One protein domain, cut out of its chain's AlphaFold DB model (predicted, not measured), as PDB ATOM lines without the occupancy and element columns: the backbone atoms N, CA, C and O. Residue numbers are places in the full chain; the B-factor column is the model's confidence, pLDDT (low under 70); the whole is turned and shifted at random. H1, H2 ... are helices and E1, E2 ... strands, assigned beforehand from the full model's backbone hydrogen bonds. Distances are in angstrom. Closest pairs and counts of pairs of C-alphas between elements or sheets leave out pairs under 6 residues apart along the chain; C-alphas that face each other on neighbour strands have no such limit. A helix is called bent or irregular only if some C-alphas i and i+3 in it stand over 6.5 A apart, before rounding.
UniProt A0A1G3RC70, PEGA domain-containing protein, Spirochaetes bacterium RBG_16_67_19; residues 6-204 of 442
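Overview. This is residues 6 to 204 of the 442 residues of the protein "PEGA domain-containing protein" of Spirochaetes bacterium RBG_16_67_19 (UniProt A0A1G3RC70). This is a head with a long arm: the head is a three-stranded sheet, E3, E4 and E5, with the helices H5 and H1 over one face and the short H4 over part of the other, and the arm is a helical hairpin of H2 and H3. A small two-stranded ribbon, E1 and E2, sits where the chain passes between head and arm; the arm makes most of the length, and residues 72 to 79 at its tip stick out free. The printed part has 199 residues with five named helices and five named strands, in the order H1 E1 H2 H3 E2 H4 E3 E4 E5 H5, and its class is mixed, helices and strands. Both sheets, E3 - E4 - E5 and E1 - E2, are antiparallel. The whole is loose, with a radius of gyration of the C-alphas of 24.0 A, and spans 81 by 39 by 25 A.

Along the chain. Begin with the large sheet: find C-alpha 147 at (207.014, 223.675, 307.316), where E3, residues 147 to 156, sets out over 29.6 A. E4, residues 159 to 168, also measures 29.6 A, and E5, residues 173 to 182, measures 27.2 A. Next comes H5, residues 184 to 203, 29.0 A long, ending at C-alpha 203 at (216.910, 226.055, 313.804); it is irregular, only just, with C-alphas 185 and 188 at 6.54 A. H1, residues 16 to 28, runs 17.5 A and is neither bent nor irregular, but only just: C-alphas 17 and 20 are 6.4 A apart. H4 is residues 136 to 142. The ribbon strands are E1, residues 33 to 35, and E2, residues 114 to 116. For the arm, find C-alpha 38 at (222.913, 227.490, 301.560); from there H2, residues 38 to 72, runs 52.5 A, and H3, residues 77 to 103, runs 38.7 A.

Arrangement. Look first at E3, E4 and E5, a meander, each strand the antiparallel neighbour of the one before, in a twisted sheet. E3 and E4 form a hairpin, with N 150 and O 165 at 2.9 A, within hydrogen-bond range. E4 and E5 form another, with N 164 and O 178 at 2.8 A, within that range. H5 is on the sheet at a height of 9.1 A, over E4 and E5, and runs along the strands, at 9 degrees to E4 on the local plane; its closest C-alphas to E5 are Ala 194 and Tyr 178, 6.5 A. H1 is on the same face, 10.0 A high and over E3, slantwise at 37 degrees on the local plane. H1 and residues 191 to 199 of H5 touch, closest at the C-alphas of Leu 24 and Val 195, 6.6 A, at a steep tilt of 44 degrees, the same way. H4 is on the opposite face, 8.4 A high, over E3 and only just over E4, on which 3 of its C-alphas fall. Residues 6 to 7 pair, parallel, with residues 153 to 154 of E3. Moving outward, E1 and E2 are antiparallel, with N 34 and O 115 at 2.9 A, and the closest C-alphas of E1 and H5 are His 34 and Trp 203, 4.4 A. H2 and H3 touch as a hairpin, closest at the C-alphas of Ala 53 and Leu 98, 5.8 A, at a shallow tilt of 14 degrees, opposite ways; both are apart from H5. Every O i to N i+4 pair is within hydrogen-bond range in H3 and H4, against 8 of 9 in H1, 29 of 31 in H2 and 14 of 16 in H5.

Size, cuts and confidence. The two C-alphas farthest apart are those of Gly 78 and Glu 158, 81.4 A. The printed part has no cut. The link from E2 to H4, residues 117 to 135, is long. The mean pLDDT of the printed part is 91.5, and residue 123 alone is under 70.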
ATOM      1  N   GLY A   6     196.313 207.618 313.033       92.50
ATOM      2  CA  GLY A   6     196.350 206.366 313.784       92.50
ATOM      3  C   GLY A   6     195.943 205.200 312.895       92.50
ATOM      4  O   GLY A   6     194.902 205.268 312.242       92.50
ATOM      5  N   ARG A   7     196.743 204.133 312.879       91.56
ATOM      6  CA  ARG A   7     196.435 202.874 312.193       91.56
ATOM      7  C   ARG A   7     196.414 201.739 313.202       91.56
ATOM      8  O   ARG A   7     197.342 201.601 313.985       91.56
ATOM      9  N   ASN A   8     195.342 200.950 313.192       92.38
ATOM     10  CA  ASN A   8     195.173 199.791 314.076       92.38
ATOM     11  C   ASN A   8     195.355 200.082 315.583       92.38
ATOM     12  O   ASN A   8     195.583 199.153 316.341       92.38
ATOM     13  N   LEU A   9     195.223 201.343 316.017       91.94
ATOM     14  CA  LEU A   9     195.389 201.724 317.422       91.94
ATOM     15  C   LEU A   9     194.223 201.235 318.272       91.94
ATOM     16  O   LEU A   9     193.058 201.538 317.972       91.94
ATOM     17  N   GLU A  10     194.548 200.589 319.385       91.62
ATOM     18  CA  GLU A  10     193.588 200.268 320.426       91.62
ATOM     19  C   GLU A  10     192.940 201.539 320.991       91.62
ATOM     20  O   GLU A  10     193.505 202.638 320.955       91.62
ATOM     21  N   ALA A  11     191.725 201.400 321.531       91.31
ATOM     22  CA  ALA A  11     190.951 202.527 322.056       91.31
ATOM     23  C   ALA A  11     191.725 203.325 323.118       91.31
ATOM     24  O   ALA A  11     191.624 204.551 323.169       91.31
ATOM     25  N   GLU A  12     192.541 202.638 323.918       90.31
ATOM     26  CA  GLU A  12     193.380 203.243 324.948       90.31
ATOM     27  C   GLU A  12     194.583 204.023 324.406       90.31
ATOM     28  O   GLU A  12     195.062 204.908 325.102       90.31
ATOM     29  N   ASN A  13     195.028 203.785 323.166       92.25
ATOM     30  CA  ASN A  13     196.138 204.507 322.526       92.25
ATOM     31  C   ASN A  13     195.675 205.641 321.593       92.25
ATOM     32  O   ASN A  13     196.494 206.439 321.133       92.25
ATOM     33  N   GLN A  14     194.369 205.783 321.337       93.31
ATOM     34  CA  GLN A  14     193.829 206.812 320.431       93.31
ATOM     35  C   GLN A  14     194.218 208.246 320.831       93.31
ATOM     36  O   GLN A  14     194.359 209.111 319.964       93.31
ATOM     37  N   TYR A  15     194.431 208.509 322.126       93.56
ATOM     38  CA  TYR A  15     194.824 209.834 322.618       93.56
ATOM     39  C   TYR A  15     196.200 210.287 322.097       93.56
ATOM     40  O   TYR A  15     196.421 211.493 321.949       93.56
ATOM     41  N   LEU A  16     197.101 209.349 321.765       94.19
ATOM     42  CA  LEU A  16     198.465 209.627 321.287       94.19
ATOM     43  C   LEU A  16     198.485 210.449 319.998       94.19
ATOM     44  O   LEU A  16     199.383 211.263 319.792       94.19
ATOM     45  N   ARG A  17     197.438 210.318 319.175       94.88
ATOM     46  CA  ARG A  17     197.235 211.095 317.942       94.88
ATOM     47  C   ARG A  17     197.217 212.608 318.170       94.88
ATOM     48  O   ARG A  17     197.524 213.372 317.256       94.88
ATOM     49  N   HIS A  18     196.859 213.037 319.379       94.19
ATOM     50  CA  HIS A  18     196.790 214.444 319.764       94.19
ATOM     51  C   HIS A  18     197.809 214.805 320.845       94.19
ATOM     52  O   HIS A  18     198.443 215.853 320.742       94.19
ATOM     53  N   SER A  19     197.998 213.960 321.864       94.75
ATOM     54  CA  SER A  19     198.888 214.269 322.991       94.75
ATOM     55  C   SER A  19     200.358 214.321 322.581       94.75
ATOM     56  O   SER A  19     201.068 215.238 322.991       94.75
ATOM     57  N   PHE A  20     200.810 213.400 321.723       95.06
ATOM     58  CA  PHE A  20     202.195 213.356 321.263       95.06
ATOM     59  C   PHE A  20     202.574 214.586 320.418       95.06
ATOM     60  O   PHE A  20     203.510 215.289 320.802       95.06
ATOM     61  N   PRO A  21     201.855 214.946 319.328       95.69
ATOM     62  CA  PRO A  21     202.173 216.164 318.580       95.69
ATOM     63  C   PRO A  21     202.007 217.446 319.405       95.69
ATOM     64  O   PRO A  21     202.694 218.430 319.132       95.69
ATOM     65  N   LEU A  22     201.131 217.462 320.417       95.19
ATOM     66  CA  LEU A  22     201.001 218.604 321.322       95.19
ATOM     67  C   LEU A  22     202.240 218.765 322.214       95.19
ATOM     68  O   LEU A  22     202.804 219.855 322.265       95.19
ATOM     69  N   ALA A  23     202.700 217.684 322.847       95.31
ATOM     70  CA  ALA A  23     203.924 217.683 323.649       95.31
ATOM     71  C   ALA A  23     205.162 218.024 322.800       95.31
ATOM     72  O   ALA A  23     206.024 218.800 323.219       95.31
ATOM     73  N   LEU A  24     205.217 217.515 321.566       95.31
ATOM     74  CA  LEU A  24     206.253 217.857 320.596       95.31
ATOM     75  C   LEU A  24     206.222 219.355 320.251       95.31
ATOM     76  O   LEU A  24     207.254 220.020 320.260       95.31
ATOM     77  N   ARG A  25     205.034 219.917 319.989       94.50
ATOM     78  CA  ARG A  25     204.848 221.357 319.736       94.50
ATOM     79  C   ARG A  25     205.312 222.205 320.920       94.50
ATOM     80  O   ARG A  25     205.941 223.234 320.693       94.50
ATOM     81  N   GLU A  26     204.987 221.806 322.146       93.69
ATOM     82  CA  GLU A  26     205.372 222.526 323.362       93.69
ATOM     83  C   GLU A  26     206.894 222.595 323.508       93.69
ATOM     84  O   GLU A  26     207.451 223.684 323.641       93.69
ATOM     85  N   ARG A  27     207.582 221.460 323.364       92.88
ATOM     86  CA  ARG A  27     209.049 221.384 323.448       92.88
ATOM     87  C   ARG A  27     209.749 222.173 322.338       92.88
ATOM     88  O   ARG A  27     210.765 222.813 322.582       92.88
ATOM     89  N   LEU A  28     209.172 222.198 321.136       93.56
ATOM     90  CA  LEU A  28     209.706 222.965 320.003       93.56
ATOM     91  C   LEU A  28     209.346 224.461 320.042       93.56
ATOM     92  O   LEU A  28     209.883 225.237 319.254       93.56
ATOM     93  N   SER A  29     208.466 224.898 320.950       92.12
ATOM     94  CA  SER A  29     208.020 226.300 321.031       92.12
ATOM     95  C   SER A  29     209.132 227.286 321.416       92.12
ATOM     96  O   SER A  29     209.031 228.480 321.123       92.12
ATOM     97  N   GLY A  30     210.214 226.788 322.026       90.31
ATOM     98  CA  GLY A  30     211.413 227.570 322.331       90.31
ATOM     99  C   GLY A  30     212.192 228.010 321.086       90.31
ATOM    100  O   GLY A  30     212.884 229.029 321.129       90.31
ATOM    101  N   VAL A  31     212.046 227.304 319.959       92.62
ATOM    102  CA  VAL A  31     212.751 227.619 318.711       92.62
ATOM    103  C   VAL A  31     212.067 228.796 318.017       92.62
ATOM    104  O   VAL A  31     211.108 228.627 317.269       92.62
ATOM    105  N   ARG A  32     212.551 230.016 318.270       92.31
ATOM    106  CA  ARG A  32     211.957 231.264 317.736       92.31
ATOM    107  C   ARG A  32     212.615 231.790 316.468       92.31
ATOM    108  O   ARG A  32     212.065 232.668 315.807       92.31
ATOM    109  N   LEU A  33     213.801 231.295 316.144       93.25
ATOM    110  CA  LEU A  33     214.570 231.723 314.985       93.25
ATOM    111  C   LEU A  33     214.940 230.509 314.149       93.25
ATOM    112  O   LEU A  33     215.175 229.428 314.672       93.25
ATOM    113  N   HIS A  34     215.011 230.731 312.847       94.38
ATOM    114  CA  HIS A  34     215.487 229.766 311.880       94.38
ATOM    115  C   HIS A  34     216.573 230.424 311.039       94.38
ATOM    116  O   HIS A  34     216.369 231.529 310.527       94.38
ATOM    117  N   PHE A  35     217.696 229.742 310.856       93.50
ATOM    118  CA  PHE A  35     218.799 230.205 310.032       93.50
ATOM    119  C   PHE A  35     218.848 229.445 308.719       93.50
ATOM    120  O   PHE A  35     219.037 228.237 308.708       93.50
ATOM    121  N   PHE A  36     218.776 230.172 307.609       91.44
ATOM    122  CA  PHE A  36     218.775 229.534 306.302       91.44
ATOM    123  C   PHE A  36     220.148 228.940 305.975       91.44
ATOM    124  O   PHE A  36     221.147 229.677 305.935       91.44
ATOM    125  N   GLY A  37     220.166 227.644 305.656       87.69
ATOM    126  CA  GLY A  37     221.299 226.976 305.016       87.69
ATOM    127  C   GLY A  37     221.488 227.419 303.560       87.69
ATOM    128  O   GLY A  37     220.624 228.077 302.981       87.69
ATOM    129  N   GLU A  38     222.616 227.069 302.940       86.00
ATOM    130  CA  GLU A  38     222.913 227.490 301.560       86.00
ATOM    131  C   GLU A  38     221.894 226.962 300.541       86.00
ATOM    132  O   GLU A  38     221.377 227.733 299.730       86.00
ATOM    133  N   GLU A  39     221.542 225.675 300.631       86.06
ATOM    134  CA  GLU A  39     220.531 225.052 299.766       86.06
ATOM    135  C   GLU A  39     219.150 225.696 299.963       86.06
ATOM    136  O   GLU A  39     218.439 225.980 298.997       86.06
ATOM    137  N   GLU A  40     218.782 225.998 301.211       88.56
ATOM    138  CA  GLU A  40     217.493 226.609 301.523       88.56
ATOM    139  C   GLU A  40     217.405 228.051 301.016       88.56
ATOM    140  O   GLU A  40     216.362 228.455 300.503       88.56
ATOM    141  N   ARG A  41     218.501 228.823 301.079       90.88
ATOM    142  CA  ARG A  41     218.558 230.167 300.478       90.88
ATOM    143  C   ARG A  41     218.292 230.101 298.984       90.88
ATOM    144  O   ARG A  41     217.518 230.909 298.474       90.88
ATOM    145  N   GLU A  42     218.898 229.146 298.288       88.75
ATOM    146  CA  GLU A  42     218.690 228.965 296.852       88.75
ATOM    147  C   GLU A  42     217.248 228.553 296.528       88.75
ATOM    148  O   GLU A  42     216.601 229.160 295.669       88.75
ATOM    149  N   GLY A  43     216.696 227.596 297.278       87.06
ATOM    150  CA  GLY A  43     215.290 227.212 297.164       87.06
ATOM    151  C   GLY A  43     214.338 228.385 297.417       87.06
ATOM    152  O   GLY A  43     213.394 228.602 296.655       87.06
ATOM    153  N   TYR A  44     214.622 229.205 298.431       89.25
ATOM    154  CA  TYR A  44     213.817 230.375 298.771       89.25
ATOM    155  C   TYR A  44     213.868 231.449 297.682       89.25
ATOM    156  O   TYR A  44     212.823 231.986 297.314       89.25
ATOM    157  N   ARG A  45     215.047 231.734 297.107       91.44
ATOM    158  CA  ARG A  45     215.189 232.666 295.970       91.44
ATOM    159  C   ARG A  45     214.301 232.248 294.806       91.44
ATOM    160  O   ARG A  45     213.504 233.049 294.314       91.44
ATOM    161  N   ARG A  46     214.368 230.971 294.422       90.06
ATOM    162  CA  ARG A  46     213.527 230.410 293.356       90.06
ATOM    163  C   ARG A  46     212.049 230.486 293.711       90.06
ATOM    164  O   ARG A  46     211.248 230.899 292.880       90.06
ATOM    165  N   ALA A  47     211.675 230.145 294.942       87.75
ATOM    166  CA  ALA A  47     210.289 230.206 295.390       87.75
ATOM    167  C   ALA A  47     209.726 231.637 295.369       87.75
ATOM    168  O   ALA A  47     208.576 231.830 294.977       87.75
ATOM    169  N   VAL A  48     210.521 232.645 295.742       90.31
ATOM    170  CA  VAL A  48     210.141 234.065 295.659       90.31
ATOM    171  C   VAL A  48     209.874 234.466 294.209       90.31
ATOM    172  O   VAL A  48     208.815 235.029 293.929       90.31
ATOM    173  N   ILE A  49     210.773 234.108 293.285       91.69
ATOM    174  CA  ILE A  49     210.604 234.380 291.850       91.69
ATOM    175  C   ILE A  49     209.357 233.672 291.310       91.69
ATOM    176  O   ILE A  49     208.516 234.314 290.684       91.69
ATOM    177  N   ARG A  50     209.170 232.380 291.614       89.75
ATOM    178  CA  ARG A  50     207.988 231.609 291.188       89.75
ATOM    179  C   ARG A  50     206.685 232.222 291.700       89.75
ATOM    180  O   ARG A  50     205.721 232.320 290.945       89.75
ATOM    181  N   ARG A  51     206.636 232.657 292.966       89.19
ATOM    182  CA  ARG A  51     205.449 233.312 293.548       89.19
ATOM    183  C   ARG A  51     205.164 234.661 292.888       89.19
ATOM    184  O   ARG A  51     204.001 234.958 292.632       89.19
ATOM    185  N   ALA A  52     206.196 235.456 292.607       91.75
ATOM    186  CA  ALA A  52     206.048 236.724 291.894       91.75
ATOM    187  C   ALA A  52     205.545 236.502 290.459       91.75
ATOM    188  O   ALA A  52     204.560 237.115 290.060       91.75
ATOM    189  N   ALA A  53     206.144 235.558 289.728       93.12
ATOM    190  CA  ALA A  53     205.723 235.195 288.378       93.12
ATOM    191  C   ALA A  53     204.272 234.687 288.348       93.12
ATOM    192  O   ALA A  53     203.497 235.101 287.494       93.12
ATOM    193  N   ARG A  54     203.865 233.856 289.317       91.38
ATOM    194  CA  ARG A  54     202.479 233.374 289.419       91.38
ATOM    195  C   ARG A  54     201.478 234.509 289.641       91.38
ATOM    196  O   ARG A  54     200.475 234.556 288.943       91.38
ATOM    197  N   ARG A  55     201.768 235.447 290.552       93.06
ATOM    198  CA  ARG A  55     200.927 236.646 290.745       93.06
ATOM    199  C   ARG A  55     200.824 237.475 289.469       93.06
ATOM    200  O   ARG A  55     199.767 238.016 289.172       93.06
ATOM    201  N   GLN A  56     201.913 237.550 288.711       94.94
ATOM    202  CA  GLN A  56     201.936 238.270 287.449       94.94
ATOM    203  C   GLN A  56     201.107 237.577 286.359       94.94
ATOM    204  O   GLN A  56     200.437 238.249 285.580       94.94
ATOM    205  N   VAL A  57     201.097 236.241 286.328       94.75
ATOM    206  CA  VAL A  57     200.197 235.458 285.463       94.75
ATOM    207  C   VAL A  57     198.732 235.692 285.843       94.75
ATOM    208  O   VAL A  57     197.919 235.938 284.958       94.75
ATOM    209  N   GLU A  58     198.403 235.690 287.136       94.25
ATOM    210  CA  GLU A  58     197.044 235.970 287.623       94.25
ATOM    211  C   GLU A  58     196.577 237.389 287.229       94.25
ATOM    212  O   GLU A  58     195.448 237.567 286.768       94.25
ATOM    213  N   GLU A  59     197.451 238.399 287.320       94.00
ATOM    214  CA  GLU A  59     197.146 239.761 286.850       94.00
ATOM    215  C   GLU A  59     196.979 239.819 285.322       94.00
ATOM    216  O   GLU A  59     196.083 240.502 284.827       94.00
ATOM    217  N   LEU A  60     197.782 239.077 284.553       94.88
ATOM    218  CA  LEU A  60     197.618 238.981 283.098       94.88
ATOM    219  C   LEU A  60     196.269 238.371 282.709       94.88
ATOM    220  O   LEU A  60     195.611 238.876 281.797       94.88
ATOM    221  N   GLU A  61     195.853 237.296 283.376       95.25
ATOM    222  CA  GLU A  61     194.545 236.671 283.160       95.25
ATOM    223  C   GLU A  61     193.408 237.637 283.496       95.25
ATOM    224  O   GLU A  61     192.472 237.788 282.708       95.25
ATOM    225  N   LYS A  62     193.534 238.370 284.608       96.00
ATOM    226  CA  LYS A  62     192.576 239.405 285.003       96.00
ATOM    227  C   LYS A  62     192.487 240.536 283.974       96.00
ATOM    228  O   LYS A  62     191.387 240.863 283.537       96.00
ATOM    229  N   LEU A  63     193.617 241.099 283.540       95.00
ATOM    230  CA  LEU A  63     193.659 242.163 282.528       95.00
ATOM    231  C   LEU A  63     193.059 241.714 281.191       95.00
ATOM    232  O   LEU A  63     192.372 242.494 280.534       95.00
ATOM    233  N   ARG A  64     193.301 240.460 280.783       94.31
ATOM    234  CA  ARG A  64     192.671 239.875 279.588       94.31
ATOM    235  C   ARG A  64     191.159 239.784 279.755       94.31
ATOM    236  O   ARG A  64     190.442 240.233 278.870       94.31
ATOM    237  N   GLY A  65     190.692 239.279 280.897       94.12
ATOM    238  CA  GLY A  65     189.266 239.201 281.210       94.12
ATOM    239  C   GLY A  65     188.581 240.571 281.218       94.12
ATOM    240  O   GLY A  65     187.529 240.730 280.605       94.12
ATOM    241  N   GLU A  66     189.193 241.580 281.847       93.31
ATOM    242  CA  GLU A  66     188.671 242.955 281.877       93.31
ATOM    243  C   GLU A  66     188.620 243.585 280.480       93.31
ATOM    244  O   GLU A  66     187.614 244.192 280.113       93.31
ATOM    245  N   ARG A  67     189.669 243.399 279.670       92.81
ATOM    246  CA  ARG A  67     189.694 243.864 278.278       92.81
ATOM    247  C   ARG A  67     188.592 243.204 277.452       92.81
ATOM    248  O   ARG A  67     187.913 243.888 276.693       92.81
ATOM    249  N   ASP A  68     188.428 241.891 277.572       92.12
ATOM    250  CA  ASP A  68     187.437 241.141 276.797       92.12
ATOM    251  C   ASP A  68     186.007 241.511 277.225       92.12
ATOM    252  O   ASP A  68     185.111 241.581 276.385       92.12
ATOM    253  N   ALA A  69     185.800 241.866 278.498       90.62
ATOM    254  CA  ALA A  69     184.528 242.382 278.996       90.62
ATOM    255  C   ALA A  69     184.115 243.718 278.348       90.62
ATOM    256  O   ALA A  69     182.917 243.958 278.190       90.62
ATOM    257  N   LEU A  70     185.066 244.564 277.918       88.12
ATOM    258  CA  LEU A  70     184.763 245.813 277.198       88.12
ATOM    259  C   LEU A  70     184.006 245.566 275.888       88.12
ATOM    260  O   LEU A  70     183.238 246.423 275.462       88.12
ATOM    261  N   PHE A  71     184.184 244.399 275.260       83.69
ATOM    262  CA  PHE A  71     183.486 244.042 274.021       83.69
ATOM    263  C   PHE A  71     181.966 243.917 274.208       83.69
ATOM    264  O   PHE A  71     181.210 244.048 273.249       83.69
ATOM    265  N   PHE A  72     181.516 243.679 275.440       86.44
ATOM    266  CA  PHE A  72     180.109 243.480 275.782       86.44
ATOM    267  C   PHE A  72     179.465 244.719 276.429       86.44
ATOM    268  O   PHE A  72     178.345 244.629 276.928       86.44
ATOM    269  N   GLN A  73     180.156 245.866 276.449       84.56
ATOM    270  CA  GLN A  73     179.637 247.116 277.007       84.56
ATOM    271  C   GLN A  73     179.016 248.003 275.925       84.56
ATOM    272  O   GLN A  73     179.614 248.231 274.877       84.56
ATOM    273  N   ASP A  74     177.842 248.563 276.218       80.50
ATOM    274  CA  ASP A  74     177.141 249.491 275.326       80.50
ATOM    275  C   ASP A  74     177.604 250.936 275.607       80.50
ATOM    276  O   ASP A  74     177.050 251.643 276.452       80.50
ATOM    277  N   ARG A  75     178.723 251.338 274.987       81.50
ATOM    278  CA  ARG A  75     179.396 252.641 275.173       81.50
ATOM    279  C   ARG A  75     179.848 253.229 273.835       81.50
ATOM    280  O   ARG A  75     179.970 252.517 272.841       81.50
ATOM    281  N   GLU A  76     180.142 254.531 273.810       84.00
ATOM    282  CA  GLU A  76     180.654 255.195 272.605       84.00
ATOM    283  C   GLU A  76     181.976 254.575 272.117       84.00
ATOM    284  O   GLU A  76     182.901 254.314 272.891       84.00
ATOM    285  N   ALA A  77     182.097 254.382 270.799       79.50
ATOM    286  CA  ALA A  77     183.227 253.682 270.182       79.50
ATOM    287  C   ALA A  77     184.596 254.333 270.471       79.50
ATOM    288  O   ALA A  77     185.602 253.634 270.591       79.50
ATOM    289  N   GLY A  78     184.643 255.664 270.610       82.75
ATOM    290  CA  GLY A  78     185.867 256.397 270.946       82.75
ATOM    291  C   GLY A  78     186.350 256.159 272.380       82.75
ATOM    292  O   GLY A  78     187.556 256.132 272.629       82.75
ATOM    293  N   ASP A  79     185.432 255.930 273.318       82.88
ATOM    294  CA  ASP A  79     185.756 255.621 274.714       82.88
ATOM    295  C   ASP A  79     186.269 254.189 274.852       82.88
ATOM    296  O   ASP A  79     187.316 253.962 275.461       82.88
ATOM    297  N   LEU A  80     185.594 253.241 274.194       84.44
ATOM    298  CA  LEU A  80     186.008 251.838 274.145       84.44
ATOM    299  C   LEU A  80     187.398 251.674 273.515       84.44
ATOM    300  O   LEU A  80     188.217 250.902 274.014       84.44
ATOM    301  N   ALA A  81     187.701 252.427 272.452       85.75
ATOM    302  CA  ALA A  81     189.018 252.408 271.817       85.75
ATOM    303  C   ALA A  81     190.129 252.922 272.752       85.75
ATOM    304  O   ALA A  81     191.207 252.326 272.810       85.75
ATOM    305  N   ARG A  82     189.867 253.996 273.514       87.56
ATOM    306  CA  ARG A  82     190.822 254.548 274.490       87.56
ATOM    307  C   ARG A  82     191.086 253.585 275.643       87.56
ATOM    308  O   ARG A  82     192.245 253.340 275.979       87.56
ATOM    309  N   GLU A  83     190.037 253.009 276.226       89.44
ATOM    310  CA  GLU A  83     190.184 252.038 277.314       89.44
ATOM    311  C   GLU A  83     190.890 250.768 276.839       89.44
ATOM    312  O   GLU A  83     191.830 250.311 277.494       89.44
ATOM    313  N   ARG A  84     190.543 250.248 275.658       88.56
ATOM    314  CA  ARG A  84     191.228 249.095 275.068       88.56
ATOM    315  C   ARG A  84     192.720 249.350 274.857       88.56
ATOM    316  O   ARG A  84     193.524 248.504 275.242       88.56
ATOM    317  N   ALA A  85     193.100 250.508 274.316       91.00
ATOM    318  CA  ALA A  85     194.510 250.871 274.149       91.00
ATOM    319  C   ALA A  85     195.252 250.939 275.498       91.00
ATOM    320  O   ALA A  85     196.400 250.506 275.604       91.00
ATOM    321  N   SER A  86     194.585 251.419 276.556       93.50
ATOM    322  CA  SER A  86     195.154 251.429 277.911       93.50
ATOM    323  C   SER A  86     195.389 250.015 278.463       93.50
ATOM    324  O   SER A  86     196.430 249.749 279.064       93.50
ATOM    325  N   TYR A  87     194.461 249.084 278.209       93.25
ATOM    326  CA  TYR A  87     194.608 247.679 278.585       93.25
ATOM    327  C   TYR A  87     195.697 246.976 277.775       93.25
ATOM    328  O   TYR A  87     196.457 246.200 278.344       93.25
ATOM    329  N   GLU A  88     195.823 247.262 276.478       92.50
ATOM    330  CA  GLU A  88     196.901 246.725 275.638       92.50
ATOM    331  C   GLU A  88     198.284 247.173 276.134       92.50
ATOM    332  O   GLU A  88     199.188 246.343 276.239       92.50
ATOM    333  N   LEU A  89     198.431 248.439 276.548       94.81
ATOM    334  CA  LEU A  89     199.664 248.931 277.169       94.81
ATOM    335  C   LEU A  89     199.975 248.200 278.485       94.81
ATOM    336  O   LEU A  89     201.094 247.723 278.675       94.81
ATOM    337  N   ARG A  90     198.987 248.079 279.383       95.38
ATOM    338  CA  ARG A  90     199.144 247.379 280.672       95.38
ATOM    339  C   ARG A  90     199.469 245.897 280.481       95.38
ATOM    340  O   ARG A  90     200.300 245.366 281.207       95.38
ATOM    341  N   LEU A  91     198.853 245.241 279.495       94.94
ATOM    342  CA  LEU A  91     199.166 243.860 279.121       94.94
ATOM    343  C   LEU A  91     200.604 243.733 278.613       94.94
ATOM    344  O   LEU A  91     201.297 242.809 279.025       94.94
ATOM    345  N   GLY A  92     201.065 244.660 277.766       93.69
ATOM    346  CA  GLY A  92     202.453 244.702 277.298       93.69
ATOM    347  C   GLY A  92     203.445 244.806 278.458       93.69
ATOM    348  O   GLY A  92     204.312 243.947 278.602       93.69
ATOM    349  N   GLN A  93     203.237 245.777 279.352       95.06
ATOM    350  CA  GLN A  93     204.044 245.944 280.568       95.06
ATOM    351  C   GLN A  93     204.014 244.697 281.457       95.06
ATOM    352  O   GLN A  93     205.036 244.278 281.996       95.06
ATOM    353  N   ALA A  94     202.841 244.077 281.605       93.25
ATOM    354  CA  ALA A  94     202.690 242.907 282.447       93.25
ATOM    355  C   ALA A  94     203.388 241.662 281.873       93.25
ATOM    356  O   ALA A  94     203.930 240.869 282.646       93.25
ATOM    357  N   VAL A  95     203.407 241.505 280.543       95.88
ATOM    358  CA  VAL A  95     204.165 240.456 279.841       95.88
ATOM    359  C   VAL A  95     205.668 240.700 279.955       95.88
ATOM    360  O   VAL A  95     206.406 239.758 280.237       95.88
ATOM    361  N   GLU A  96     206.126 241.942 279.777       95.62
ATOM    362  CA  GLU A  96     207.538 242.308 279.947       95.62
ATOM    363  C   GLU A  96     208.027 242.028 281.372       95.62
ATOM    364  O   GLU A  96     209.090 241.433 281.554       95.62
ATOM    365  N   GLU A  97     207.233 242.375 282.386       94.44
ATOM    366  CA  GLU A  97     207.575 242.085 283.780       94.44
ATOM    367  C   GLU A  97     207.578 240.575 284.062       94.44
ATOM    368  O   GLU A  97     208.482 240.086 284.737       94.44
ATOM    369  N   LEU A  98     206.632 239.801 283.509       95.00
ATOM    370  CA  LEU A  98     206.667 238.338 283.626       95.00
ATOM    371  C   LEU A  98     207.940 237.764 282.989       95.00
ATOM    372  O   LEU A  98     208.611 236.943 283.614       95.00
ATOM    373  N   ALA A  99     208.301 238.224 281.786       94.56
ATOM    374  CA  ALA A  99     209.519 237.806 281.097       94.56
ATOM    375  C   ALA A  99     210.766 238.133 281.932       94.56
ATOM    376  O   ALA A  99     211.613 237.263 282.149       94.56
ATOM    377  N   ARG A 100     210.835 239.351 282.485       94.94
ATOM    378  CA  ARG A 100     211.898 239.782 283.400       94.94
ATOM    379  C   ARG A 100     211.985 238.886 284.634       94.94
ATOM    380  O   ARG A 100     213.085 238.468 284.980       94.94
ATOM    381  N   LEU A 101     210.862 238.575 285.285       93.31
ATOM    382  CA  LEU A 101     210.831 237.701 286.464       93.31
ATOM    383  C   LEU A 101     211.305 236.284 286.125       93.31
ATOM    384  O   LEU A 101     212.091 235.715 286.876       93.31
ATOM    385  N   THR A 102     210.881 235.725 284.991       91.12
ATOM    386  CA  THR A 102     211.308 234.381 284.563       91.12
ATOM    387  C   THR A 102     212.778 234.305 284.148       91.12
ATOM    388  O   THR A 102     213.377 233.240 284.264       91.12
ATOM    389  N   ALA A 103     213.360 235.416 283.689       93.31
ATOM    390  CA  ALA A 103     214.767 235.522 283.309       93.31
ATOM    391  C   ALA A 103     215.680 235.990 284.460       93.31
ATOM    392  O   ALA A 103     216.895 236.073 284.281       93.31
ATOM    393  N   LEU A 104     215.113 236.330 285.622       93.25
ATOM    394  CA  LEU A 104     215.871 236.838 286.758       93.25
ATOM    395  C   LEU A 104     216.761 235.737 287.342       93.25
ATOM    396  O   LEU A 104     216.274 234.673 287.725       93.25
ATOM    397  N   ASP A 105     218.056 236.025 287.473       91.56
ATOM    398  CA  ASP A 105     218.981 235.159 288.202       91.56
ATOM    399  C   ASP A 105     218.560 235.080 289.684       91.56
ATOM    400  O   ASP A 105     218.505 236.123 290.354       91.56
ATOM    401  N   PRO A 106     218.284 233.878 290.231       89.56
ATOM    402  CA  PRO A 106     217.992 233.695 291.648       89.56
ATOM    403  C   PRO A 106     219.000 234.380 292.575       89.56
ATOM    404  O   PRO A 106     218.595 234.932 293.601       89.56
ATOM    405  N   ALA A 107     220.287 234.421 292.213       89.75
ATOM    406  CA  ALA A 107     221.337 235.031 293.028       89.75
ATOM    407  C   ALA A 107     221.142 236.543 293.252       89.75
ATOM    408  O   ALA A 107     221.602 237.077 294.265       89.75
ATOM    409  N   ALA A 108     220.418 237.229 292.362       89.69
ATOM    410  CA  ALA A 108     220.088 238.646 292.513       89.69
ATOM    411  C   ALA A 108     219.088 238.908 293.657       89.69
ATOM    412  O   ALA A 108     218.986 240.035 294.154       89.69
ATOM    413  N   VAL A 109     218.354 237.882 294.102       89.38
ATOM    414  CA  VAL A 109     217.387 237.989 295.197       89.38
ATOM    415  C   VAL A 109     218.112 237.881 296.542       89.38
ATOM    416  O   VAL A 109     218.670 236.843 296.917       89.38
ATOM    417  N   LYS A 110     218.069 238.975 297.308       89.38
ATOM    418  CA  LYS A 110     218.586 239.018 298.680       89.38
ATOM    419  C   LYS A 110     217.630 238.282 299.618       89.38
ATOM    420  O   LYS A 110     216.465 238.653 299.736       89.38
ATOM    421  N   VAL A 111     218.144 237.266 300.307       88.44
ATOM    422  CA  VAL A 111     217.425 236.509 301.341       88.44
ATOM    423  C   VAL A 111     218.042 236.862 302.694       88.44
ATOM    424  O   VAL A 111     219.272 236.911 302.783       88.44
ATOM    425  N   PRO A 112     217.239 237.148 303.734       90.19
ATOM    426  CA  PRO A 112     217.775 237.381 305.071       90.19
ATOM    427  C   PRO A 112     218.496 236.130 305.590       90.19
ATOM    428  O   PRO A 112     218.137 235.010 305.247       90.19
ATOM    429  N   GLU A 113     219.493 236.303 306.456       89.12
ATOM    430  CA  GLU A 113     220.236 235.166 307.026       89.12
ATOM    431  C   GLU A 113     219.379 234.289 307.945       89.12
ATOM    432  O   GLU A 113     219.640 233.093 308.097       89.12
ATOM    433  N   ARG A 114     218.350 234.890 308.550       93.56
ATOM    434  CA  ARG A 114     217.432 234.247 309.488       93.56
ATOM    435  C   ARG A 114     216.005 234.765 309.340       93.56
ATOM    436  O   ARG A 114     215.799 235.908 308.928       93.56
ATOM    437  N   LYS A 115     215.030 233.938 309.715       92.44
ATOM    438  CA  LYS A 115     213.599 234.272 309.821       92.44
ATOM    439  C   LYS A 115     213.077 233.920 311.213       92.44
ATOM    440  O   LYS A 115     213.661 233.097 311.914       92.44
ATOM    441  N   GLU A 116     211.976 234.549 311.604       94.81
ATOM    442  CA  GLU A 116     211.241 234.182 312.815       94.81
ATOM    443  C   GLU A 116     210.438 232.897 312.571       94.81
ATOM    444  O   GLU A 116     209.845 232.717 311.503       94.81
ATOM    445  N   VAL A 117     210.409 232.016 313.567       94.12
ATOM    446  CA  VAL A 117     209.581 230.810 313.577       94.12
ATOM    447  C   VAL A 117     208.306 231.114 314.351       94.12
ATOM    448  O   VAL A 117     208.348 231.516 315.512       94.12
ATOM    449  N   ARG A 118     207.158 230.905 313.702       93.56
ATOM    450  CA  ARG A 118     205.836 231.047 314.317       93.56
ATOM    451  C   ARG A 118     205.051 229.760 314.148       93.56
ATOM    452  O   ARG A 118     204.947 229.227 313.044       93.56
ATOM    453  N   LEU A 119     204.488 229.275 315.246       91.56
ATOM    454  CA  LEU A 119     203.640 228.092 315.237       91.56
ATOM    455  C   LEU A 119     202.246 228.476 314.742       91.56
ATOM    456  O   LEU A 119     201.595 229.339 315.322       91.56
ATOM    457  N   ALA A 120     201.793 227.829 313.671       89.69
ATOM    458  CA  ALA A 120     200.449 228.034 313.144       89.69
ATOM    459  C   ALA A 120     199.379 227.434 314.067       89.69
ATOM    460  O   ALA A 120     199.607 226.419 314.734       89.69
ATOM    461  N   GLU A 121     198.202 228.046 314.063       85.62
ATOM    462  CA  GLU A 121     196.986 227.553 314.710       85.62
ATOM    463  C   GLU A 121     195.979 227.138 313.633       85.62
ATOM    464  O   GLU A 121     196.005 227.655 312.514       85.62
ATOM    465  N   GLY A 122     195.119 226.174 313.954       75.50
ATOM    466  CA  GLY A 122     194.054 225.723 313.068       75.50
ATOM    467  C   GLY A 122     193.011 226.814 312.829       75.50
ATOM    468  O   GLY A 122     192.878 227.768 313.595       75.50
ATOM    469  N   SER A 123     192.213 226.650 311.774       69.62
ATOM    470  CA  SER A 123     191.223 227.635 311.308       69.62
ATOM    471  C   SER A 123     190.158 228.031 312.345       69.62
ATOM    472  O   SER A 123     189.509 229.062 312.185       69.62
ATOM    473  N   ARG A 124     189.987 227.237 313.410       71.31
ATOM    474  CA  ARG A 124     189.059 227.479 314.529       71.31
ATOM    475  C   ARG A 124     189.758 227.799 315.859       71.31
ATOM    476  O   ARG A 124     189.140 227.665 316.909       71.31
ATOM    477  N   GLY A 125     191.037 228.188 315.829       72.44
ATOM    478  CA  GLY A 125     191.852 228.396 317.037       72.44
ATOM    479  C   GLY A 125     192.346 227.090 317.668       72.44
ATOM    480  O   GLY A 125     192.724 227.051 318.835       72.44
ATOM    481  N   GLU A 126     192.313 225.994 316.908       83.25
ATOM    482  CA  GLU A 126     192.815 224.692 317.344       83.25
ATOM    483  C   GLU A 126     194.349 224.739 317.458       83.25
ATOM    484  O   GLU A 126     195.046 225.242 316.574       83.25
ATOM    485  N   VAL A 127     194.910 224.179 318.532       86.94
ATOM    486  CA  VAL A 127     196.370 224.169 318.756       86.94
ATOM    487  C   VAL A 127     197.094 223.236 317.773       86.94
ATOM    488  O   VAL A 127     198.296 223.356 317.561       86.94
ATOM    489  N   LEU A 128     196.405 222.301 317.127       91.50
ATOM    490  CA  LEU A 128     196.985 221.453 316.086       91.50
ATOM    491  C   LEU A 128     196.259 221.693 314.768       91.50
ATOM    492  O   LEU A 128     195.055 221.928 314.746       91.50
ATOM    493  N   LEU A 129     197.008 221.617 313.671       92.81
ATOM    494  CA  LEU A 129     196.435 221.600 312.331       92.81
ATOM    495  C   LEU A 129     195.746 220.246 312.071       92.81
ATOM    496  O   LEU A 129     196.109 219.248 312.710       92.81
ATOM    497  N   PRO A 130     194.806 220.177 311.113       91.44
ATOM    498  CA  PRO A 130     194.213 218.916 310.683       91.44
ATOM    499  C   PRO A 130     195.263 217.896 310.230       91.44
ATOM    500  O   PRO A 130     196.358 218.257 309.794       91.44
ATOM    501  N   GLU A 131     194.912 216.615 310.319       91.00
ATOM    502  CA  GLU A 131     195.751 215.513 309.844       91.00
ATOM    503  C   GLU A 131     196.098 215.696 308.354       91.00
ATOM    504  O   GLU A 131     195.221 215.918 307.522       91.00
ATOM    505  N   ALA A 132     197.384 215.590 308.010       87.00
ATOM    506  CA  ALA A 132     197.885 215.873 306.660       87.00
ATOM    507  C   ALA A 132     197.491 214.817 305.601       87.00
ATOM    508  O   ALA A 132     197.609 215.059 304.395       87.00
ATOM    509  N   GLY A 133     197.035 213.636 306.032       80.06
ATOM    510  CA  GLY A 133     196.662 212.529 305.151       80.06
ATOM    511  C   GLY A 133     197.816 212.056 304.253       80.06
ATOM    512  O   GLY A 133     198.972 212.021 304.663       80.06
ATOM    513  N   ARG A 134     197.501 211.673 303.005       82.88
ATOM    514  CA  ARG A 134     198.478 211.154 302.018       82.88
ATOM    515  C   ARG A 134     199.151 212.236 301.158       82.88
ATOM    516  O   ARG A 134     199.978 211.900 300.317       82.88
ATOM    517  N   ALA A 135     198.785 213.507 301.325       91.38
ATOM    518  CA  ALA A 135     199.250 214.614 300.485       91.38
ATOM    519  C   ALA A 135     199.794 215.777 301.341       91.38
ATOM    520  O   ALA A 135     199.202 216.857 301.377       91.38
ATOM    521  N   PRO A 136     200.937 215.586 302.026       93.00
ATOM    522  CA  PRO A 136     201.433 216.529 303.030       93.00
ATOM    523  C   PRO A 136     201.821 217.900 302.446       93.00
ATOM    524  O   PRO A 136     201.610 218.920 303.095       93.00
ATOM    525  N   LEU A 137     202.307 217.961 301.198       93.12
ATOM    526  CA  LEU A 137     202.580 219.232 300.507       93.12
ATOM    527  C   LEU A 137     201.305 220.041 300.235       93.12
ATOM    528  O   LEU A 137     201.292 221.257 300.415       93.12
ATOM    529  N   ALA A 138     200.226 219.365 299.826       91.88
ATOM    530  CA  ALA A 138     198.939 220.011 299.594       91.88
ATOM    531  C   ALA A 138     198.350 220.528 300.914       91.88
ATOM    532  O   ALA A 138     197.928 221.681 300.979       91.88
ATOM    533  N   ALA A 139     198.426 219.723 301.981       92.62
ATOM    534  CA  ALA A 139     198.011 220.131 303.320       92.62
ATOM    535  C   ALA A 139     198.814 221.344 303.826       92.62
ATOM    536  O   ALA A 139     198.238 222.294 304.350       92.62
ATOM    537  N   ALA A 140     200.136 221.369 303.622       93.25
ATOM    538  CA  ALA A 140     200.969 222.507 304.009       93.25
ATOM    539  C   ALA A 140     200.568 223.798 303.271       93.25
ATOM    540  O   ALA A 140     200.482 224.864 303.885       93.25
ATOM    541  N   ALA A 141     200.274 223.697 301.970       89.50
ATOM    542  CA  ALA A 141     199.813 224.819 301.157       89.50
ATOM    543  C   ALA A 141     198.421 225.321 301.583       89.50
ATOM    544  O   ALA A 141     198.225 226.532 301.704       89.50
ATOM    545  N   GLU A 142     197.479 224.413 301.854       90.25
ATOM    546  CA  GLU A 142     196.128 224.737 302.331       90.25
ATOM    547  C   GLU A 142     196.167 225.466 303.681       90.25
ATOM    548  O   GLU A 142     195.535 226.510 303.850       90.25
ATOM    549  N   GLN A 143     196.988 224.969 304.610       90.75
ATOM    550  CA  GLN A 143     197.188 225.571 305.932       90.75
ATOM    551  C   GLN A 143     198.135 226.786 305.910       90.75
ATOM    552  O   GLN A 143     198.375 227.400 306.949       90.75
ATOM    553  N   LYS A 144     198.671 227.156 304.737       91.19
ATOM    554  CA  LYS A 144     199.588 228.293 304.526       91.19
ATOM    555  C   LYS A 144     200.830 228.260 305.426       91.19
ATOM    556  O   LYS A 144     201.328 229.307 305.840       91.19
ATOM    557  N   VAL A 145     201.353 227.069 305.706       93.12
ATOM    558  CA  VAL A 145     202.574 226.883 306.501       93.12
ATOM    559  C   VAL A 145     203.783 226.627 305.610       93.12
ATOM    560  O   VAL A 145     203.680 226.008 304.555       93.12
ATOM    561  N   ASN A 146     204.956 227.107 306.032       92.31
ATOM    562  CA  ASN A 146     206.203 226.847 305.306       92.31
ATOM    563  C   ASN A 146     206.786 225.466 305.622       92.31
ATOM    564  O   ASN A 146     207.367 224.851 304.738       92.31
ATOM    565  N   LEU A 147     206.595 224.990 306.852       94.88
ATOM    566  CA  LEU A 147     207.014 223.675 307.316       94.88
ATOM    567  C   LEU A 147     205.818 223.002 307.990       94.88
ATOM    568  O   LEU A 147     205.220 223.568 308.912       94.88
ATOM    569  N   LEU A 148     205.475 221.798 307.546       96.75
ATOM    570  CA  LEU A 148     204.438 220.984 308.165       96.75
ATOM    571  C   LEU A 148     205.083 219.770 308.827       96.75
ATOM    572  O   LEU A 148     205.600 218.893 308.143       96.75
ATOM    573  N   ILE A 149     205.022 219.736 310.157       97.38
ATOM    574  CA  ILE A 149     205.378 218.565 310.962       97.38
ATOM    575  C   ILE A 149     204.113 217.733 311.164       97.38
ATOM    576  O   ILE A 149     203.085 218.275 311.591       97.38
ATOM    577  N   TYR A 150     204.193 216.451 310.833       96.56
ATOM    578  CA  TYR A 150     203.092 215.495 310.840       96.56
ATOM    579  C   TYR A 150     203.622 214.089 311.148       96.56
ATOM    580  O   TYR A 150     204.831 213.888 311.240       96.56
ATOM    581  N   GLY A 151     202.738 213.116 311.332       95.88
ATOM    582  CA  GLY A 151     203.172 211.779 311.707       95.88
ATOM    583  C   GLY A 151     202.044 210.771 311.817       95.88
ATOM    584  O   GLY A 151     200.874 211.065 311.529       95.88
ATOM    585  N   SER A 152     202.410 209.571 312.241       95.50
ATOM    586  CA  SER A 152     201.473 208.484 312.472       95.50
ATOM    587  C   SER A 152     201.911 207.583 313.609       95.50
ATOM    588  O   SER A 152     203.102 207.384 313.824       95.50
ATOM    589  N   PHE A 153     200.923 206.996 314.273       95.62
ATOM    590  CA  PHE A 153     201.113 205.818 315.102       95.62
ATOM    591  C   PHE A 153     200.455 204.611 314.439       95.62
ATOM    592  O   PHE A 153     199.321 204.704 313.955       95.62
ATOM    593  N   GLU A 154     201.145 203.481 314.457       95.12
ATOM    594  CA  GLU A 154     200.607 202.181 314.078       95.12
ATOM    595  C   GLU A 154     200.870 201.171 315.193       95.12
ATOM    596  O   GLU A 154     201.996 201.037 315.656       95.12
ATOM    597  N   GLU A 155     199.828 200.485 315.654       94.56
ATOM    598  CA  GLU A 155     199.958 199.476 316.707       94.56
ATOM    599  C   GLU A 155     200.003 198.080 316.092       94.56
ATOM    600  O   GLU A 155     199.134 197.692 315.303       94.56
ATOM    601  N   VAL A 156     201.060 197.340 316.427       91.94
ATOM    602  CA  VAL A 156     201.292 195.977 315.956       91.94
ATOM    603  C   VAL A 156     201.717 195.133 317.152       91.94
ATOM    604  O   VAL A 156     202.827 195.274 317.662       91.94
ATOM    605  N   GLN A 157     200.833 194.224 317.575       87.12
ATOM    606  CA  GLN A 157     200.995 193.442 318.806       87.12
ATOM    607  C   GLN A 157     201.124 194.370 320.026       87.12
ATOM    608  O   GLN A 157     200.202 195.128 320.284       87.12
ATOM    609  N   GLU A 158     202.240 194.329 320.756       86.25
ATOM    610  CA  GLU A 158     202.483 195.162 321.948       86.25
ATOM    611  C   GLU A 158     203.363 196.394 321.651       86.25
ATOM    612  O   GLU A 158     203.800 197.094 322.567       86.25
ATOM    613  N   TYR A 159     203.650 196.663 320.371       91.75
ATOM    614  CA  TYR A 159     204.518 197.759 319.943       91.75
ATOM    615  C   TYR A 159     203.732 198.873 319.260       91.75
ATOM    616  O   TYR A 159     202.861 198.636 318.421       91.75
ATOM    617  N   LEU A 160     204.125 200.106 319.569       94.12
ATOM    618  CA  LEU A 160     203.706 201.311 318.877       94.12
ATOM    619  C   LEU A 160     204.812 201.713 317.902       94.12
ATOM    620  O   LEU A 160     205.901 202.127 318.299       94.12
ATOM    621  N   TYR A 161     204.520 201.589 316.614       95.62
ATOM    622  CA  TYR A 161     205.333 202.148 315.552       95.62
ATOM    623  C   TYR A 161     205.010 203.636 315.407       95.62
ATOM    624  O   TYR A 161     203.905 204.011 315.008       95.62
ATOM    625  N   LEU A 162     205.969 204.483 315.763       95.69
ATOM    626  CA  LEU A 162     205.894 205.931 315.647       95.69
ATOM    627  C   LEU A 162     206.623 206.378 314.390       95.69
ATOM    628  O   LEU A 162     207.778 206.033 314.163       95.69
ATOM    629  N   GLU A 163     205.972 207.244 313.631       96.31
ATOM    630  CA  GLU A 163     206.574 207.973 312.532       96.31
ATOM    631  C   GLU A 163     206.357 209.478 312.713       96.31
ATOM    632  O   GLU A 163     205.224 209.943 312.851       96.31
ATOM    633  N   VAL A 164     207.445 210.246 312.685       97.38
ATOM    634  CA  VAL A 164     207.454 211.710 312.740       97.38
ATOM    635  C   VAL A 164     208.147 212.237 311.493       97.38
ATOM    636  O   VAL A 164     209.288 211.890 311.199       97.38
ATOM    637  N   ARG A 165     207.469 213.106 310.751       97.50
ATOM    638  CA  ARG A 165     207.949 213.660 309.486       97.50
ATOM    639  C   ARG A 165     207.812 215.172 309.461       97.50
ATOM    640  O   ARG A 165     206.930 215.744 310.103       97.50
ATOM    641  N   ALA A 166     208.650 215.827 308.663       97.50
ATOM    642  CA  ALA A 166     208.467 217.230 308.310       97.50
ATOM    643  C   ALA A 166     208.635 217.447 306.807       97.50
ATOM    644  O   ALA A 166     209.596 216.972 306.199       97.50
ATOM    645  N   VAL A 167     207.711 218.203 306.219       96.31
ATOM    646  CA  VAL A 167     207.763 218.617 304.815       96.31
ATOM    647  C   VAL A 167     207.927 220.127 304.719       96.31
ATOM    648  O   VAL A 167     207.203 220.880 305.376       96.31
ATOM    649  N   ASP A 168     208.880 220.573 303.903       94.12
ATOM    650  CA  ASP A 168     209.081 221.988 303.606       94.12
ATOM    651  C   ASP A 168     208.340 222.341 302.310       94.12
ATOM    652  O   ASP A 168     208.645 221.829 301.231       94.12
ATOM    653  N   ALA A 169     207.344 223.219 302.410       91.12
ATOM    654  CA  ALA A 169     206.513 223.647 301.284       91.12
ATOM    655  C   ALA A 169     207.234 224.609 300.323       91.12
ATOM    656  O   ALA A 169     206.747 224.872 299.227       91.12
ATOM    657  N   THR A 170     208.370 225.177 300.729       87.19
ATOM    658  CA  THR A 170     209.220 226.026 299.884       87.19
ATOM    659  C   THR A 170     210.176 225.175 299.054       87.19
ATOM    660  O   THR A 170     210.364 225.456 297.870       87.19
ATOM    661  N   LEU A 171     210.753 224.136 299.665       89.00
ATOM    662  CA  LEU A 171     211.623 223.168 298.987       89.00
ATOM    663  C   LEU A 171     210.851 222.051 298.275       89.00
ATOM    664  O   LEU A 171     211.442 221.322 297.485       89.00
ATOM    665  N   GLU A 172     209.549 221.930 298.538       90.50
ATOM    666  CA  GLU A 172     208.643 220.940 297.941       90.50
ATOM    667  C   GLU A 172     209.090 219.484 298.188       90.50
ATOM    668  O   GLU A 172     208.887 218.603 297.355       90.50
ATOM    669  N   ARG A 173     209.697 219.214 299.353       92.19
ATOM    670  CA  ARG A 173     210.191 217.882 299.732       92.19
ATOM    671  C   ARG A 173     210.125 217.636 301.234       92.19
ATOM    672  O   ARG A 173     210.029 218.570 302.033       92.19
ATOM    673  N   GLU A 174     210.218 216.369 301.617       94.19
ATOM    674  CA  GLU A 174     210.431 215.984 303.011       94.19
ATOM    675  C   GLU A 174     211.851 216.356 303.447       94.19
ATOM    676  O   GLU A 174     212.820 216.105 302.731       94.19
ATOM    677  N   VAL A 175     211.960 216.993 304.610       95.12
ATOM    678  CA  VAL A 175     213.230 217.457 305.197       95.12
ATOM    679  C   VAL A 175     213.567 216.733 306.498       95.12
ATOM    680  O   VAL A 175     214.663 216.899 307.025       95.12
ATOM    681  N   TYR A 176     212.638 215.927 307.012       97.06
ATOM    682  CA  TYR A 176     212.825 215.141 308.223       97.06
ATOM    683  C   TYR A 176     211.962 213.888 308.203       97.06
ATOM    684  O   TYR A 176     210.777 213.966 307.869       97.06
ATOM    685  N   VAL A 177     212.553 212.767 308.611       97.31
ATOM    686  CA  VAL A 177     211.865 211.504 308.873       97.31
ATOM    687  C   VAL A 177     212.527 210.863 310.085       97.31
ATOM    688  O   VAL A 177     213.743 210.690 310.115       97.31
ATOM    689  N   TYR A 178     211.712 210.504 311.064       97.25
ATOM    690  CA  TYR A 178     212.090 209.707 312.213       97.25
ATOM    691  C   TYR A 178     211.063 208.600 312.389       97.25
ATOM    692  O   TYR A 178     209.859 208.847 312.337       97.25
ATOM    693  N   THR A 179     211.552 207.381 312.570       96.50
ATOM    694  CA  THR A 179     210.722 206.198 312.761       96.50
ATOM    695  C   THR A 179     211.289 205.376 313.894       96.50
ATOM    696  O   THR A 179     212.494 205.123 313.903       96.50
ATOM    697  N   ASP A 180     210.428 204.920 314.790       94.81
ATOM    698  CA  ASP A 180     210.814 204.039 315.885       94.81
ATOM    699  C   ASP A 180     209.692 203.052 316.204       94.81
ATOM    700  O   ASP A 180     208.521 203.310 315.926       94.81
ATOM    701  N   ALA A 181     210.053 201.906 316.768       93.50
ATOM    702  CA  ALA A 181     209.121 200.891 317.228       93.50
ATOM    703  C   ALA A 181     209.376 200.647 318.711       93.50
ATOM    704  O   ALA A 181     210.392 200.064 319.088       93.50
ATOM    705  N   ALA A 182     208.445 201.080 319.554       89.88
ATOM    706  CA  ALA A 182     208.628 201.032 320.993       89.88
ATOM    707  C   ALA A 182     207.347 200.617 321.717       89.88
ATOM    708  O   ALA A 182     206.236 200.907 321.278       89.88
ATOM    709  N   GLY A 183     207.504 199.969 322.872       89.38
ATOM    710  CA  GLY A 183     206.425 199.902 323.855       89.38
ATOM    711  C   GLY A 183     206.147 201.287 324.453       89.38
ATOM    712  O   GLY A 183     206.886 202.247 324.219       89.38
ATOM    713  N   ARG A 184     205.109 201.402 325.289       84.75
ATOM    714  CA  ARG A 184     204.709 202.686 325.905       84.75
ATOM    715  C   ARG A 184     205.843 203.410 326.639       84.75
ATOM    716  O   ARG A 184     205.927 204.631 326.571       84.75
ATOM    717  N   GLU A 185     206.725 202.668 327.301       88.00
ATOM    718  CA  GLU A 185     207.864 203.224 328.046       88.00
ATOM    719  C   GLU A 185     208.927 203.860 327.131       88.00
ATOM    720  O   GLU A 185     209.601 204.807 327.530       88.00
ATOM    721  N   GLY A 186     209.042 203.399 325.881       90.56
ATOM    722  CA  GLY A 186     210.000 203.932 324.909       90.56
ATOM    723  C   GLY A 186     209.523 205.192 324.179       90.56
ATOM    724  O   GLY A 186     210.315 205.833 323.491       90.56
ATOM    725  N   LEU A 187     208.268 205.619 324.375       91.62
ATOM    726  CA  LEU A 187     207.754 206.862 323.787       91.62
ATOM    727  C   LEU A 187     208.479 208.114 324.303       91.62
ATOM    728  O   LEU A 187     208.558 209.108 323.585       91.62
ATOM    729  N   GLY A 188     209.003 208.077 325.534       94.06
ATOM    730  CA  GLY A 188     209.799 209.167 326.105       94.06
ATOM    731  C   GLY A 188     211.099 209.396 325.326       94.06
ATOM    732  O   GLY A 188     211.257 210.461 324.733       94.06
ATOM    733  N   PRO A 189     212.002 208.401 325.253       94.75
ATOM    734  CA  PRO A 189     213.198 208.471 324.413       94.75
ATOM    735  C   PRO A 189     212.904 208.820 322.949       94.75
ATOM    736  O   PRO A 189     213.603 209.649 322.366       94.75
ATOM    737  N   ALA A 190     211.833 208.260 322.374       94.62
ATOM    738  CA  ALA A 190     211.443 208.560 321.001       94.62
ATOM    739  C   ALA A 190     211.010 210.025 320.807       94.62
ATOM    740  O   ALA A 190     211.312 210.641 319.784       94.62
ATOM    741  N   MET A 191     210.346 210.616 321.808       94.81
ATOM    742  CA  MET A 191     210.044 212.049 321.834       94.81
ATOM    743  C   MET A 191     211.323 212.888 321.842       94.81
ATOM    744  O   MET A 191     211.408 213.839 321.072       94.81
ATOM    745  N   GLU A 192     212.312 212.558 322.678       93.44
ATOM    746  CA  GLU A 192     213.568 213.323 322.744       93.44
ATOM    747  C   GLU A 192     214.320 213.287 321.406       93.44
ATOM    748  O   GLU A 192     214.710 214.336 320.892       93.44
ATOM    749  N   ALA A 193     214.430 212.109 320.781       94.06
ATOM    750  CA  ALA A 193     215.055 211.959 319.467       94.06
ATOM    751  C   ALA A 193     214.306 212.746 318.371       94.06
ATOM    752  O   ALA A 193     214.924 213.402 317.522       94.06
ATOM    753  N   ALA A 194     212.967 212.733 318.408       95.62
ATOM    754  CA  ALA A 194     212.138 213.521 317.500       95.62
ATOM    755  C   ALA A 194     212.342 215.034 317.698       95.62
ATOM    756  O   ALA A 194     212.476 215.779 316.725       95.62
ATOM    757  N   VAL A 195     212.388 215.494 318.953       94.69
ATOM    758  CA  VAL A 195     212.631 216.898 319.313       94.69
ATOM    759  C   VAL A 195     214.004 217.343 318.838       94.69
ATOM    760  O   VAL A 195     214.109 218.419 318.253       94.69
ATOM    761  N   GLU A 196     215.044 216.538 319.037       93.00
ATOM    762  CA  GLU A 196     216.410 216.879 318.641       93.00
ATOM    763  C   GLU A 196     216.526 217.111 317.132       93.00
ATOM    764  O   GLU A 196     216.985 218.170 316.677       93.00
ATOM    765  N   GLY A 197     216.030 216.147 316.354       94.38
ATOM    766  CA  GLY A 197     216.055 216.205 314.900       94.38
ATOM    767  C   GLY A 197     215.172 217.316 314.329       94.38
ATOM    768  O   GLY A 197     215.598 218.056 313.439       94.38
ATOM    769  N   LEU A 198     213.967 217.509 314.871       96.00
ATOM    770  CA  LEU A 198     213.095 218.611 314.455       96.00
ATOM    771  C   LEU A 198     213.636 219.976 314.874       96.00
ATOM    772  O   LEU A 198     213.457 220.944 314.136       96.00
ATOM    773  N   THR A 199     214.330 220.071 316.007       94.88
ATOM    774  CA  THR A 199     215.008 221.302 316.421       94.88
ATOM    775  C   THR A 199     216.098 221.666 315.424       94.88
ATOM    776  O   THR A 199     216.161 222.824 315.029       94.88
ATOM    777  N   LYS A 200     216.889 220.704 314.925       94.19
ATOM    778  CA  LYS A 200     217.859 220.956 313.842       94.19
ATOM    779  C   LYS A 200     217.185 221.557 312.609       94.19
ATOM    780  O   LYS A 200     217.673 222.536 312.052       94.19
ATOM    781  N   VAL A 201     216.053 220.988 312.195       94.69
ATOM    782  CA  VAL A 201     215.283 221.448 311.026       94.69
ATOM    783  C   VAL A 201     214.728 222.856 311.258       94.69
ATOM    784  O   VAL A 201     214.851 223.726 310.397       94.69
ATOM    785  N   LEU A 202     214.149 223.111 312.433       94.38
ATOM    786  CA  LEU A 202     213.580 224.411 312.786       94.38
ATOM    787  C   LEU A 202     214.650 225.482 312.996       94.38
ATOM    788  O   LEU A 202     214.453 226.610 312.564       94.38
ATOM    789  N   TRP A 203     215.783 225.147 313.604       93.50
ATOM    790  CA  TRP A 203     216.910 226.055 313.804       93.50
ATOM    791  C   TRP A 203     217.702 226.286 312.511       93.50
ATOM    792  O   TRP A 203     218.279 227.356 312.318       93.50
ATOM    793  N   GLY A 204     217.692 225.307 311.603       92.75
ATOM    794  CA  GLY A 204     218.353 225.334 310.295       92.75
ATOM    795  C   GLY A 204     219.852 225.005 310.329       92.75
ATOM    796  O   GLY A 204     220.546 225.148 309.324       92.75
TER     797      GLY A 204